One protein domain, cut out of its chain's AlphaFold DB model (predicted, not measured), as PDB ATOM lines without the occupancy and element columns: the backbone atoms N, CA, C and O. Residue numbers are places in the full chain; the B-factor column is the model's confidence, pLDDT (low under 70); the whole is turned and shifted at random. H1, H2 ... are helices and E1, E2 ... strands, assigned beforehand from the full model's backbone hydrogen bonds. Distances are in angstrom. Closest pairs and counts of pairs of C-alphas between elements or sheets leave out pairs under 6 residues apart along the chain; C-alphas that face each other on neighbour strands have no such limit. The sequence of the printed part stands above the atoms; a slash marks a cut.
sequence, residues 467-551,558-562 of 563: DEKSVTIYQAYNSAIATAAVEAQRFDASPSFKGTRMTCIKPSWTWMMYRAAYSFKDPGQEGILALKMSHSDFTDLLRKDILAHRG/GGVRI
ATOM      1  N   ASP A 467       2.589 -17.182 -34.564       82.44
ATOM      2  CA  ASP A 467       2.634 -15.721 -34.570       82.44
ATOM      3  C   ASP A 467       1.517 -15.172 -33.660       82.44
ATOM      4  O   ASP A 467       0.684 -15.926 -33.158       82.44
ATOM      5  N   GLU A 468       1.400 -13.849 -33.514       82.94
ATOM      6  CA  GLU A 468       0.332 -13.205 -32.720       82.94
ATOM      7  C   GLU A 468      -1.101 -13.573 -33.162       82.94
ATOM      8  O   GLU A 468      -2.033 -13.498 -32.366       82.94
ATOM      9  N   LYS A 469      -1.293 -13.960 -34.432       81.94
ATOM     10  CA  LYS A 469      -2.619 -14.195 -35.037       81.94
ATOM     11  C   LYS A 469      -2.866 -15.639 -35.480       81.94
ATOM     12  O   LYS A 469      -4.022 -16.017 -35.672       81.94
ATOM     13  N   SER A 470      -1.814 -16.438 -35.651       86.06
ATOM     14  CA  SER A 470      -1.911 -17.757 -36.281       86.06
ATOM     15  C   SER A 470      -0.909 -18.769 -35.747       86.06
ATOM     16  O   SER A 470       0.240 -18.430 -35.482       86.06
ATOM     17  N   VAL A 471      -1.317 -20.034 -35.709       85.38
ATOM     18  CA  VAL A 471      -0.449 -21.194 -35.500       85.38
ATOM     19  C   VAL A 471      -0.108 -21.847 -36.843       85.38
ATOM     20  O   VAL A 471      -0.940 -21.909 -37.749       85.38
ATOM     21  N   THR A 472       1.121 -22.342 -36.978       86.62
ATOM     22  CA  THR A 472       1.563 -23.125 -38.135       86.62
ATOM     23  C   THR A 472       1.343 -24.608 -37.863       86.62
ATOM     24  O   THR A 472       1.833 -25.154 -36.873       86.62
ATOM     25  N   ILE A 473       0.623 -25.265 -38.764       86.50
ATOM     26  CA  ILE A 473       0.412 -26.712 -38.782       86.50
ATOM     27  C   ILE A 473       0.896 -27.287 -40.114       86.50
ATOM     28  O   ILE A 473       0.909 -26.611 -41.139       86.50
ATOM     29  N   TYR A 474       1.275 -28.557 -40.104       87.81
ATOM     30  CA  TYR A 474       1.810 -29.265 -41.258       87.81
ATOM     31  C   TYR A 474       0.836 -30.354 -41.707       87.81
ATOM     32  O   TYR A 474       0.262 -31.067 -40.874       87.81
ATOM     33  N   GLN A 475       0.663 -30.484 -43.024       86.69
ATOM     34  CA  GLN A 475      -0.142 -31.519 -43.683       86.69
ATOM     35  C   GLN A 475       0.587 -32.056 -44.921       86.69
ATOM     36  O   GLN A 475       1.346 -31.332 -45.559       86.69
ATOM     37  N   ALA A 476       0.358 -33.329 -45.244       86.12
ATOM     38  CA  ALA A 476       1.002 -34.025 -46.355       86.12
ATOM     39  C   ALA A 476       0.004 -34.303 -47.494       86.12
ATOM     40  O   ALA A 476      -1.111 -34.784 -47.255       86.12
ATOM     41  N   TYR A 477       0.425 -34.010 -48.722       84.25
ATOM     42  CA  TYR A 477      -0.354 -34.103 -49.957       84.25
ATOM     43  C   TYR A 477       0.487 -34.700 -51.093       84.25
ATOM     44  O   TYR A 477       1.707 -34.787 -50.985       84.25
ATOM     45  N   ASN A 478      -0.144 -35.089 -52.204       88.12
ATOM     46  CA  ASN A 478       0.592 -35.430 -53.424       88.12
ATOM     47  C   ASN A 478       1.154 -34.163 -54.095       88.12
ATOM     48  O   ASN A 478       0.668 -33.053 -53.844       88.12
ATOM     49  N   SER A 479       2.138 -34.323 -54.984       87.94
ATOM     50  CA  SER A 479       2.749 -33.200 -55.709       87.94
ATOM     51  C   SER A 479       1.719 -32.318 -56.446       87.94
ATOM     52  O   SER A 479       1.771 -31.093 -56.363       87.94
ATOM     53  N   ALA A 480       0.698 -32.917 -57.075       85.88
ATOM     54  CA  ALA A 480      -0.324 -32.184 -57.834       85.88
ATOM     55  C   ALA A 480      -1.241 -31.278 -56.983       85.88
ATOM     56  O   ALA A 480      -1.681 -30.232 -57.459       85.88
ATOM     57  N   ILE A 481      -1.562 -31.659 -55.740       86.31
ATOM     58  CA  ILE A 481      -2.293 -30.792 -54.803       86.31
ATOM     59  C   ILE A 481      -1.331 -29.782 -54.180       86.31
ATOM     60  O   ILE A 481      -1.682 -28.611 -54.076       86.31
ATOM     61  N   ALA A 482      -0.128 -30.213 -53.785       86.06
ATOM     62  CA  ALA A 482       0.844 -29.357 -53.113       86.06
ATOM     63  C   ALA A 482       1.268 -28.162 -53.982       86.06
ATOM     64  O   ALA A 482       1.165 -27.022 -53.532       86.06
ATOM     65  N   THR A 483       1.665 -28.406 -55.233       86.62
ATOM     66  CA  THR A 483       2.103 -27.356 -56.166       86.62
ATOM     67  C   THR A 483       0.970 -26.372 -56.465       86.62
ATOM     68  O   THR A 483       1.123 -25.176 -56.225       86.62
ATOM     69  N   ALA A 484      -0.209 -26.867 -56.861       84.19
ATOM     70  CA  ALA A 484      -1.364 -26.016 -57.160       84.19
ATOM     71  C   ALA A 484      -1.841 -25.200 -55.940       84.19
ATOM     72  O   ALA A 484      -2.225 -24.039 -56.083       84.19
ATOM     73  N   ALA A 485      -1.795 -25.780 -54.733       84.00
ATOM     74  CA  ALA A 485      -2.177 -25.083 -53.508       84.00
ATOM     75  C   ALA A 485      -1.167 -24.003 -53.095       84.00
ATOM     76  O   ALA A 485      -1.581 -22.972 -52.569       84.00
ATOM     77  N   VAL A 486       0.132 -24.199 -53.352       87.44
ATOM     78  CA  VAL A 486       1.165 -23.177 -53.111       87.44
ATOM     79  C   VAL A 486       1.071 -22.049 -54.138       87.44
ATOM     80  O   VAL A 486       1.095 -20.884 -53.745       87.44
ATOM     81  N   GLU A 487       0.898 -22.361 -55.423       82.12
ATOM     82  CA  GLU A 487       0.783 -21.357 -56.492       82.12
ATOM     83  C   GLU A 487      -0.467 -20.479 -56.344       82.12
ATOM     84  O   GLU A 487      -0.383 -19.255 -56.424       82.12
ATOM     85  N   ALA A 488      -1.629 -21.090 -56.094       83.44
ATOM     86  CA  ALA A 488      -2.903 -20.377 -56.000       83.44
ATOM     87  C   ALA A 488      -3.290 -19.961 -54.567       83.44
ATOM     88  O   ALA A 488      -4.350 -19.364 -54.381       83.44
ATOM     89  N   GLN A 489      -2.475 -20.309 -53.561       88.00
ATOM     90  CA  GLN A 489      -2.738 -20.106 -52.124       88.00
ATOM     91  C   GLN A 489      -4.099 -20.658 -51.643       88.00
ATOM     92  O   GLN A 489      -4.697 -20.138 -50.698       88.00
ATOM     93  N   ARG A 490      -4.609 -21.721 -52.286       81.31
ATOM     94  CA  ARG A 490      -5.919 -22.329 -51.984       81.31
ATOM     95  C   ARG A 490      -5.997 -23.803 -52.398       81.31
ATOM     96  O   ARG A 490      -5.464 -24.195 -53.431       81.31
ATOM     97  N   PHE A 491      -6.685 -24.628 -51.611       77.25
ATOM     98  CA  PHE A 491      -6.741 -26.085 -51.826       77.25
ATOM     99  C   PHE A 491      -7.638 -26.537 -52.985       77.25
ATOM    100  O   PHE A 491      -7.370 -27.557 -53.615       77.25
ATOM    101  N   ASP A 492      -8.683 -25.770 -53.287       81.19
ATOM    102  CA  ASP A 492      -9.620 -25.985 -54.396       81.19
ATOM    103  C   ASP A 492      -8.996 -25.737 -55.781       81.19
ATOM    104  O   ASP A 492      -9.615 -26.048 -56.796       81.19
ATOM    105  N   ALA A 493      -7.757 -25.237 -55.842       80.56
ATOM    106  CA  ALA A 493      -7.002 -25.099 -57.085       80.56
ATOM    107  C   ALA A 493      -6.670 -26.446 -57.757       80.56
ATOM    108  O   ALA A 493      -6.422 -26.478 -58.960       80.56
ATOM    109  N   SER A 494      -6.679 -27.557 -57.008       83.94
ATOM    110  CA  SER A 494      -6.466 -28.899 -57.555       83.94
ATOM    111  C   SER A 494      -7.769 -29.707 -57.572       83.94
ATOM    112  O   SER A 494      -8.341 -29.948 -56.506       83.94
ATOM    113  N   PRO A 495      -8.209 -30.253 -58.727       83.25
ATOM    114  CA  PRO A 495      -9.389 -31.124 -58.791       83.25
ATOM    115  C   PRO A 495      -9.186 -32.465 -58.059       83.25
ATOM    116  O   PRO A 495     -10.134 -33.223 -57.865       83.25
ATOM    117  N   SER A 496      -7.952 -32.784 -57.646       81.50
ATOM    118  CA  SER A 496      -7.651 -33.944 -56.802       81.50
ATOM    119  C   SER A 496      -7.924 -33.712 -55.309       81.50
ATOM    120  O   SER A 496      -7.954 -34.684 -54.550       81.50
ATOM    121  N   PHE A 497      -8.127 -32.468 -54.862       81.75
ATOM    122  CA  PHE A 497      -8.420 -32.177 -53.460       81.75
ATOM    123  C   PHE A 497      -9.851 -32.600 -53.090       81.75
ATOM    124  O   PHE A 497     -10.824 -32.215 -53.734       81.75
ATOM    125  N   LYS A 498      -9.991 -33.398 -52.024       77.06
ATOM    126  CA  LYS A 498     -11.282 -33.923 -51.547       77.06
ATOM    127  C   LYS A 498     -11.511 -33.540 -50.088       77.06
ATOM    128  O   LYS A 498     -10.917 -34.140 -49.195       77.06
ATOM    129  N   GLY A 499     -12.433 -32.606 -49.847       72.81
ATOM    130  CA  GLY A 499     -12.816 -32.165 -48.497       72.81
ATOM    131  C   GLY A 499     -13.470 -33.247 -47.621       72.81
ATOM    132  O   GLY A 499     -13.562 -33.081 -46.413       72.81
ATOM    133  N   THR A 500     -13.888 -34.375 -48.205       72.94
ATOM    134  CA  THR A 500     -14.432 -35.540 -47.483       72.94
ATOM    135  C   THR A 500     -13.357 -36.468 -46.903       72.94
ATOM    136  O   THR A 500     -13.684 -37.398 -46.164       72.94
ATOM    137  N   ARG A 501     -12.071 -36.260 -47.226       64.62
ATOM    138  CA  ARG A 501     -10.967 -37.071 -46.693       64.62
ATOM    139  C   ARG A 501     -10.660 -36.655 -45.252       64.62
ATOM    140  O   ARG A 501     -10.411 -35.485 -44.982       64.62
ATOM    141  N   MET A 502     -10.572 -37.628 -44.347       66.94
ATOM    142  CA  MET A 502     -10.016 -37.414 -43.008       66.94
ATOM    143  C   MET A 502      -8.566 -36.918 -43.123       66.94
ATOM    144  O   MET A 502      -7.727 -37.599 -43.717       66.94
ATOM    145  N   THR A 503      -8.265 -35.740 -42.573       69.88
ATOM    146  CA  THR A 503      -6.924 -35.144 -42.626       69.88
ATOM    147  C   THR A 503      -6.291 -35.073 -41.239       69.88
ATOM    148  O   THR A 503      -6.922 -34.687 -40.259       69.88
ATOM    149  N   CYS A 504      -5.014 -35.448 -41.156       76.00
ATOM    150  CA  CYS A 504      -4.228 -35.364 -39.930       76.00
ATOM    151  C   CYS A 504      -3.390 -34.085 -39.956       76.00
ATOM    152  O   CYS A 504      -2.491 -33.963 -40.787       76.00
ATOM    153  N   ILE A 505      -3.655 -33.153 -39.042       80.12
ATOM    154  CA  ILE A 505      -2.785 -31.993 -38.798       80.12
ATOM    155  C   ILE A 505      -1.655 -32.377 -37.834       80.12
ATOM    156  O   ILE A 505      -1.870 -33.147 -36.894       80.12
ATOM    157  N   LYS A 506      -0.445 -31.844 -38.042       85.12
ATOM    158  CA  LYS A 506       0.657 -31.949 -37.072       85.12
ATOM    159  C   LYS A 506       1.226 -30.566 -36.750       85.12
ATOM    160  O   LYS A 506       1.583 -29.855 -37.677       85.12
ATOM    161  N   PRO A 507       1.360 -30.179 -35.470       83.31
ATOM    162  CA  PRO A 507       1.912 -28.874 -35.088       83.31
ATOM    163  C   PRO A 507       3.448 -28.804 -35.180       83.31
ATOM    164  O   PRO A 507       4.021 -27.720 -35.179       83.31
ATOM    165  N   SER A 508       4.128 -29.952 -35.278       81.56
ATOM    166  CA  SER A 508       5.587 -30.050 -35.388       81.56
ATOM    167  C   SER A 508       6.003 -30.500 -36.788       81.56
ATOM    168  O   SER A 508       5.556 -31.549 -37.261       81.56
ATOM    169  N   TRP A 509       6.906 -29.736 -37.413       78.69
ATOM    170  CA  TRP A 509       7.502 -30.066 -38.710       78.69
ATOM    171  C   TRP A 509       8.267 -31.390 -38.652       78.69
ATOM    172  O   TRP A 509       7.976 -32.304 -39.417       78.69
ATOM    173  N   THR A 510       9.173 -31.542 -37.681       75.75
ATOM    174  CA  THR A 510       9.979 -32.758 -37.486       75.75
ATOM    175  C   THR A 510       9.102 -33.996 -37.292       75.75
ATOM    176  O   THR A 510       9.383 -35.054 -37.854       75.75
ATOM    177  N   TRP A 511       7.988 -33.864 -36.557       76.50
ATOM    178  CA  TRP A 511       7.035 -34.964 -36.393       76.50
ATOM    179  C   TRP A 511       6.317 -35.313 -37.704       76.50
ATOM    180  O   TRP A 511       6.106 -36.494 -37.981       76.50
ATOM    181  N   MET A 512       5.967 -34.318 -38.528       81.88
ATOM    182  CA  MET A 512       5.396 -34.572 -39.853       81.88
ATOM    183  C   MET A 512       6.402 -35.271 -40.775       81.88
ATOM    184  O   MET A 512       6.069 -36.317 -41.331       81.88
ATOM    185  N   MET A 513       7.639 -34.767 -40.867       78.88
ATOM    186  CA  MET A 513       8.699 -35.376 -41.681       78.88
ATOM    187  C   MET A 513       8.923 -36.844 -41.299       78.88
ATOM    188  O   MET A 513       8.907 -37.711 -42.169       78.88
ATOM    189  N   TYR A 514       9.006 -37.157 -40.001       78.25
ATOM    190  CA  TYR A 514       9.092 -38.542 -39.530       78.25
ATOM    191  C   TYR A 514       7.873 -39.391 -39.940       78.25
ATOM    192  O   TYR A 514       8.017 -40.516 -40.417       78.25
ATOM    193  N   ARG A 515       6.645 -38.867 -39.802       77.81
ATOM    194  CA  ARG A 515       5.409 -39.618 -40.104       77.81
ATOM    195  C   ARG A 515       5.166 -39.860 -41.596       77.81
ATOM    196  O   ARG A 515       4.525 -40.868 -41.918       77.81
ATOM    197  N   ALA A 516       5.678 -38.980 -42.456       77.31
ATOM    198  CA  ALA A 516       5.639 -39.063 -43.916       77.31
ATOM    199  C   ALA A 516       6.921 -39.674 -44.532       77.31
ATOM    200  O   ALA A 516       7.101 -39.602 -45.744       77.31
ATOM    201  N   ALA A 517       7.811 -40.255 -43.711       76.19
ATOM    202  CA  ALA A 517       9.117 -40.789 -44.120       76.19
ATOM    203  C   ALA A 517       9.902 -39.824 -45.036       76.19
ATOM    204  O   ALA A 517      10.384 -40.205 -46.097       76.19
ATOM    205  N   TYR A 518       9.980 -38.554 -44.631       78.12
ATOM    206  CA  TYR A 518      10.633 -37.465 -45.365       78.12
ATOM    207  C   TYR A 518      10.144 -37.327 -46.819       78.12
ATOM    208  O   TYR A 518      10.950 -37.142 -47.722       78.12
ATOM    209  N   SER A 519       8.824 -37.422 -47.022       76.19
ATOM    210  CA  SER A 519       8.125 -37.422 -48.323       76.19
ATOM    211  C   SER A 519       8.247 -38.698 -49.168       76.19
ATOM    212  O   SER A 519       7.599 -38.786 -50.207       76.19
ATOM    213  N   PHE A 520       8.990 -39.719 -48.731       70.69
ATOM    214  CA  PHE A 520       9.180 -40.966 -49.493       70.69
ATOM    215  C   PHE A 520       8.171 -42.078 -49.167       70.69
ATOM    216  O   PHE A 520       8.250 -43.164 -49.735       70.69
ATOM    217  N   LYS A 521       7.234 -41.851 -48.238       72.94
ATOM    218  CA  LYS A 521       6.340 -42.908 -47.737       72.94
ATOM    219  C   LYS A 521       5.327 -43.417 -48.759       72.94
ATOM    220  O   LYS A 521       5.095 -44.619 -48.842       72.94
ATOM    221  N   ASP A 522       4.680 -42.500 -49.467       79.12
ATOM    222  CA  ASP A 522       3.682 -42.799 -50.486       79.12
ATOM    223  C   ASP A 522       3.511 -41.604 -51.434       79.12
ATOM    224  O   ASP A 522       3.608 -40.460 -50.979       79.12
ATOM    225  N   PRO A 523       3.159 -41.831 -52.718       76.56
ATOM    226  CA  PRO A 523       2.880 -40.754 -53.676       76.56
ATOM    227  C   PRO A 523       1.752 -39.793 -53.248       76.56
ATOM    228  O   PRO A 523       1.574 -38.716 -53.810       76.56
ATOM    229  N   GLY A 524       0.956 -40.169 -52.238       78.94
ATOM    230  CA  GLY A 524      -0.077 -39.331 -51.632       78.94
ATOM    231  C   GLY A 524       0.437 -38.298 -50.620       78.94
ATOM    232  O   GLY A 524      -0.376 -37.500 -50.138       78.94
ATOM    233  N   GLN A 525       1.730 -38.329 -50.267       81.06
ATOM    234  CA  GLN A 525       2.352 -37.556 -49.178       81.06
ATOM    235  C   GLN A 525       3.724 -36.948 -49.555       81.06
ATOM    236  O   GLN A 525       4.499 -36.578 -48.675       81.06
ATOM    237  N   GLU A 526       4.011 -36.809 -50.850       82.25
ATOM    238  CA  GLU A 526       5.251 -36.229 -51.396       82.25
ATOM    239  C   GLU A 526       5.465 -34.752 -51.003       82.25
ATOM    240  O   GLU A 526       6.585 -34.313 -50.742       82.25
ATOM    241  N   GLY A 527       4.392 -33.960 -50.957       84.81
ATOM    242  CA  GLY A 527       4.423 -32.533 -50.648       84.81
ATOM    243  C   GLY A 527       3.976 -32.245 -49.216       84.81
ATOM    244  O   GLY A 527       2.800 -32.409 -48.886       84.81
ATOM    245  N   ILE A 528       4.893 -31.765 -48.373       89.19
ATOM    246  CA  ILE A 528       4.578 -31.304 -47.013       89.19
ATOM    247  C   ILE A 528       4.311 -29.799 -47.038       89.19
ATOM    248  O   ILE A 528       5.221 -29.002 -47.253       89.19
ATOM    249  N   LEU A 529       3.063 -29.405 -46.788       86.69
ATOM    250  CA  LEU A 529       2.652 -28.005 -46.733       86.69
ATOM    251  C   LEU A 529       2.672 -27.481 -45.295       86.69
ATOM    252  O   LEU A 529       2.175 -28.139 -44.378       86.69
ATOM    253  N   ALA A 530       3.203 -26.271 -45.122       88.56
ATOM    254  CA  ALA A 530       3.071 -25.477 -43.907       88.56
ATOM    255  C   ALA A 530       1.862 -24.540 -44.052       88.56
ATOM    256  O   ALA A 530       1.827 -23.703 -44.951       88.56
ATOM    257  N   LEU A 531       0.867 -24.690 -43.181       87.12
ATOM    258  CA  LEU A 531      -0.406 -23.979 -43.247       87.12
ATOM    259  C   LEU A 531      -0.559 -23.106 -42.004       87.12
ATOM    260  O   LEU A 531      -0.401 -23.592 -40.882       87.12
ATOM    261  N   LYS A 532      -0.901 -21.831 -42.193       87.62
ATOM    262  CA  LYS A 532      -1.237 -20.925 -41.090       87.62
ATOM    263  C   LYS A 532      -2.739 -20.978 -40.819       87.62
ATOM    264  O   LYS A 532      -3.540 -20.721 -41.710       87.62
ATOM    265  N   MET A 533      -3.108 -21.304 -39.584       85.12
ATOM    266  CA  MET A 533      -4.483 -21.343 -39.077       85.12
ATOM    267  C   MET A 533      -4.639 -20.279 -37.989       85.12
ATOM    268  O   MET A 533      -3.703 -20.081 -37.215       85.12
ATOM    269  N   SER A 534      -5.779 -19.586 -37.901       88.44
ATOM    270  CA  SER A 534      -5.958 -18.579 -36.846       88.44
ATOM    271  C   SER A 534      -5.999 -19.220 -35.451       88.44
ATOM    272  O   SER A 534      -6.405 -20.375 -35.297       88.44
ATOM    273  N   HIS A 535      -5.601 -18.475 -34.414       83.00
ATOM    274  CA  HIS A 535      -5.684 -18.968 -33.029       83.00
ATOM    275  C   HIS A 535      -7.120 -19.299 -32.603       83.00
ATOM    276  O   HIS A 535      -7.327 -20.262 -31.864       83.00
ATOM    277  N   SER A 536      -8.112 -18.546 -33.093       83.75
ATOM    278  CA  SER A 536      -9.533 -18.834 -32.871       83.75
ATOM    279  C   SER A 536      -9.949 -20.151 -33.518       83.75
ATOM    280  O   SER A 536     -10.479 -21.010 -32.819       83.75
ATOM    281  N   ASP A 537      -9.631 -20.359 -34.800       84.94
ATOM    282  CA  ASP A 537     -10.006 -21.588 -35.514       84.94
ATOM    283  C   ASP A 537      -9.341 -22.811 -34.887       84.94
ATOM    284  O   ASP A 537      -9.994 -23.829 -34.674       84.94
ATOM    285  N   PHE A 538      -8.055 -22.704 -34.534       84.31
ATOM    286  CA  PHE A 538      -7.331 -23.785 -33.872       84.31
ATOM    287  C   PHE A 538      -7.936 -24.107 -32.501       84.31
ATOM    288  O   PHE A 538      -8.165 -25.273 -32.189       84.31
ATOM    289  N   THR A 539      -8.278 -23.087 -31.707       83.88
ATOM    290  CA  THR A 539      -8.940 -23.275 -30.407       83.88
ATOM    291  C   THR A 539     -10.334 -23.887 -30.561       83.88
ATOM    292  O   THR A 539     -10.694 -24.775 -29.792       83.88
ATOM    293  N   ASP A 540     -11.115 -23.482 -31.561       82.75
ATOM    294  CA  ASP A 540     -12.443 -24.048 -31.832       82.75
ATOM    295  C   ASP A 540     -12.387 -25.460 -32.422       82.75
ATOM    296  O   ASP A 540     -13.324 -26.243 -32.246       82.75
ATOM    297  N   LEU A 541     -11.289 -25.812 -33.089       82.12
ATOM    298  CA  LEU A 541     -10.983 -27.164 -33.546       82.12
ATOM    299  C   LEU A 541     -10.595 -28.052 -32.347       82.12
ATOM    300  O   LEU A 541     -11.093 -29.172 -32.242       82.12
ATOM    301  N   LEU A 542      -9.818 -27.531 -31.388       80.94
ATOM    302  CA  LEU A 542      -9.532 -28.200 -30.110       80.94
ATOM    303  C   LEU A 542     -10.773 -28.333 -29.210       80.94
ATOM    304  O   LEU A 542     -10.940 -29.361 -28.579       80.94
ATOM    305  N   ARG A 543     -11.687 -27.353 -29.169       77.38
ATOM    306  CA  ARG A 543     -12.946 -27.435 -28.386       77.38
ATOM    307  C   ARG A 543     -13.929 -28.495 -28.893       77.38
ATOM    308  O   ARG A 543     -14.879 -28.831 -28.189       77.38
ATOM    309  N   LYS A 544     -13.740 -28.977 -30.123       75.94
ATOM    310  CA  LYS A 544     -14.527 -30.049 -30.754       75.94
ATOM    311  C   LYS A 544     -13.836 -31.408 -30.616       75.94
ATOM    312  O   LYS A 544     -14.168 -32.327 -31.372       75.94
ATOM    313  N   ASP A 545     -12.846 -31.524 -29.729       64.88
ATOM    314  CA  ASP A 545     -12.061 -32.736 -29.573       64.88
ATOM    315  C   ASP A 545     -12.803 -33.860 -28.847       64.88
ATOM    316  O   ASP A 545     -13.669 -33.678 -27.992       64.88
ATOM    317  N   ILE A 546     -12.432 -35.079 -29.219       64.81
ATOM    318  CA  ILE A 546     -12.781 -36.303 -28.522       64.81
ATOM    319  C   ILE A 546     -11.485 -37.096 -28.361       64.81
ATOM    320  O   ILE A 546     -10.801 -37.416 -29.339       64.81
ATOM    321  N   LEU A 547     -11.152 -37.433 -27.114       59.47
ATOM    322  CA  LEU A 547     -10.012 -38.287 -26.777       59.47
ATOM    323  C   LEU A 547     -10.147 -39.650 -27.466       59.47
ATOM    324  O   LEU A 547     -11.078 -40.408 -27.179       59.47
ATOM    325  N   ALA A 548      -9.179 -39.999 -28.318       54.78
ATOM    326  CA  ALA A 548      -9.236 -41.199 -29.159       54.78
ATOM    327  C   ALA A 548      -9.359 -42.537 -28.390       54.78
ATOM    328  O   ALA A 548      -9.726 -43.549 -28.984       54.78
ATOM    329  N   HIS A 549      -9.074 -42.551 -27.083       47.47
ATOM    330  CA  HIS A 549      -9.042 -43.755 -26.244       47.47
ATOM    331  C   HIS A 549     -10.318 -44.050 -25.430       47.47
ATOM    332  O   HIS A 549     -10.363 -45.078 -24.753       47.47
ATOM    333  N   ARG A 550     -11.368 -43.214 -25.479       41.78
ATOM    334  CA  ARG A 550     -12.625 -43.496 -24.752       41.78
ATOM    335  C   ARG A 550     -13.642 -44.189 -25.668       41.78
ATOM    336  O   ARG A 550     -14.345 -43.543 -26.438       41.78
ATOM    337  N   GLY A 551     -13.695 -45.519 -25.601       42.06
ATOM    338  CA  GLY A 551     -14.639 -46.323 -26.384       42.06
ATOM    339  C   GLY A 551     -16.108 -46.160 -25.960       42.06
ATOM    340  O   GLY A 551     -16.400 -45.724 -24.850       42.06
ATOM    341  N   GLY A 558     -19.027 -36.005 -36.416       51.75
ATOM    342  CA  GLY A 558     -17.981 -35.209 -37.087       51.75
ATOM    343  C   GLY A 558     -17.060 -34.409 -36.149       51.75
ATOM    344  O   GLY A 558     -16.722 -33.266 -36.448       51.75
ATOM    345  N   GLY A 559     -16.704 -34.977 -34.995       55.75
ATOM    346  CA  GLY A 559     -15.793 -34.388 -34.015       55.75
ATOM    347  C   GLY A 559     -14.322 -34.566 -34.391       55.75
ATOM    348  O   GLY A 559     -13.936 -35.518 -35.078       55.75
ATOM    349  N   VAL A 560     -13.484 -33.658 -33.898       58.28
ATOM    350  CA  VAL A 560     -12.026 -33.742 -34.020       58.28
ATOM    351  C   VAL A 560     -11.520 -34.841 -33.085       58.28
ATOM    352  O   VAL A 560     -12.072 -35.050 -32.009       58.28
ATOM    353  N   ARG A 561     -10.454 -35.555 -33.459       64.00
ATOM    354  CA  ARG A 561      -9.809 -36.535 -32.571       64.00
ATOM    355  C   ARG A 561      -8.394 -36.095 -32.242       64.00
ATOM    356  O   ARG A 561      -7.595 -35.891 -33.155       64.00
ATOM    357  N   ILE A 562      -8.089 -35.995 -30.952       62.84
ATOM    358  CA  ILE A 562      -6.729 -35.759 -30.459       62.84
ATOM    359  C   ILE A 562      -6.118 -37.096 -30.018       62.84
ATOM    360  O   ILE A 562      -6.793 -37.936 -29.410       62.84
TER     361      ILE A 562
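This is residues 467 to 551 and 558 to 562 of the 563 residues of the protein "Putative integral membrane protein" of Colletotrichum sublineola (UniProt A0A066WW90). A long ribbon of two antiparallel strands, E1 and E2, runs through the middle, with H1 near E2 at one end of it, H2 near E1, and H3 at its other end. Beyond H3 a small, separate pair of short parallel strands, E3 and E4, makes a second, minor sheet. The printed part has 90 residues, with three named helices and four named strands in the order E1 H1 H2 E2 H3 E3 E4, a mixed class of helices and strands. It is compact, with a radius of gyration of the C-alphas of 13.9 A and spans of 35 by 30 by 26 A.

E1, residues 470 to 477, and E2, residues 527 to 534, are antiparallel neighbours at 153 degrees. N 471 and O 533 are 2.8 A apart and N 477 and O 527 are 2.9 A apart, both within hydrogen-bond range. H1, residues 479 to 488, comes nearest to E2 at the C-alphas of Ser 479 and Gly 527, 5.4 A apart. H2, residues 509 to 515, is nearest to E1 at the C-alphas of Tyr 474 and Trp 509, 6.3 A apart. H1 and H2 are apart. For H3, residues 535 to 542, and E1 the closest C-alphas are those of His 535 and Ser 470, 5.1 A apart. E3, residues 545 to 547, and E4, residues 560 to 562, are parallel neighbours at 43 degrees, with N 546 and O 560 within hydrogen-bond range at 2.8 A. The closest C-alphas of H3 and E4 are those of Leu 541 and Val 560, 6.7 A apart. E1 and E2 are each apart from E3 and E4. Every O i to N i+4 pair is within hydrogen-bond range in H2 and H3, and 5 of 6 are in H1.

E1 begins at C-alpha 470, (-1.911, -17.757, -36.281), and is 21.4 A long. H1 measures 14.0 A, H2 9.9 A. E2 is 22.2 A long and ends at C-alpha 534, (-5.958, -18.579, -36.846). H3 measures 10.4 A, E3 6.5 A and E4 6.7 A, ending at C-alpha 562, (-6.729, -35.759, -30.459).

The two C-alphas farthest apart are those of Glu 487 and Gly 551, at 42.0 A. Residues 552 to 557 are not printed, and C-alphas 551 and 558 are 15.8 A apart across this cut, within the link from E3 to E4. The links H1 to H2, with 20 residues, and H2 to E2, with 11, are long; E1 to H1, E2 to H3 and H3 to E3 are tight. The mean pLDDT of the printed part is 78.1, and residues 501 to 503, 545 to 551 and 558 to 562 are under 70.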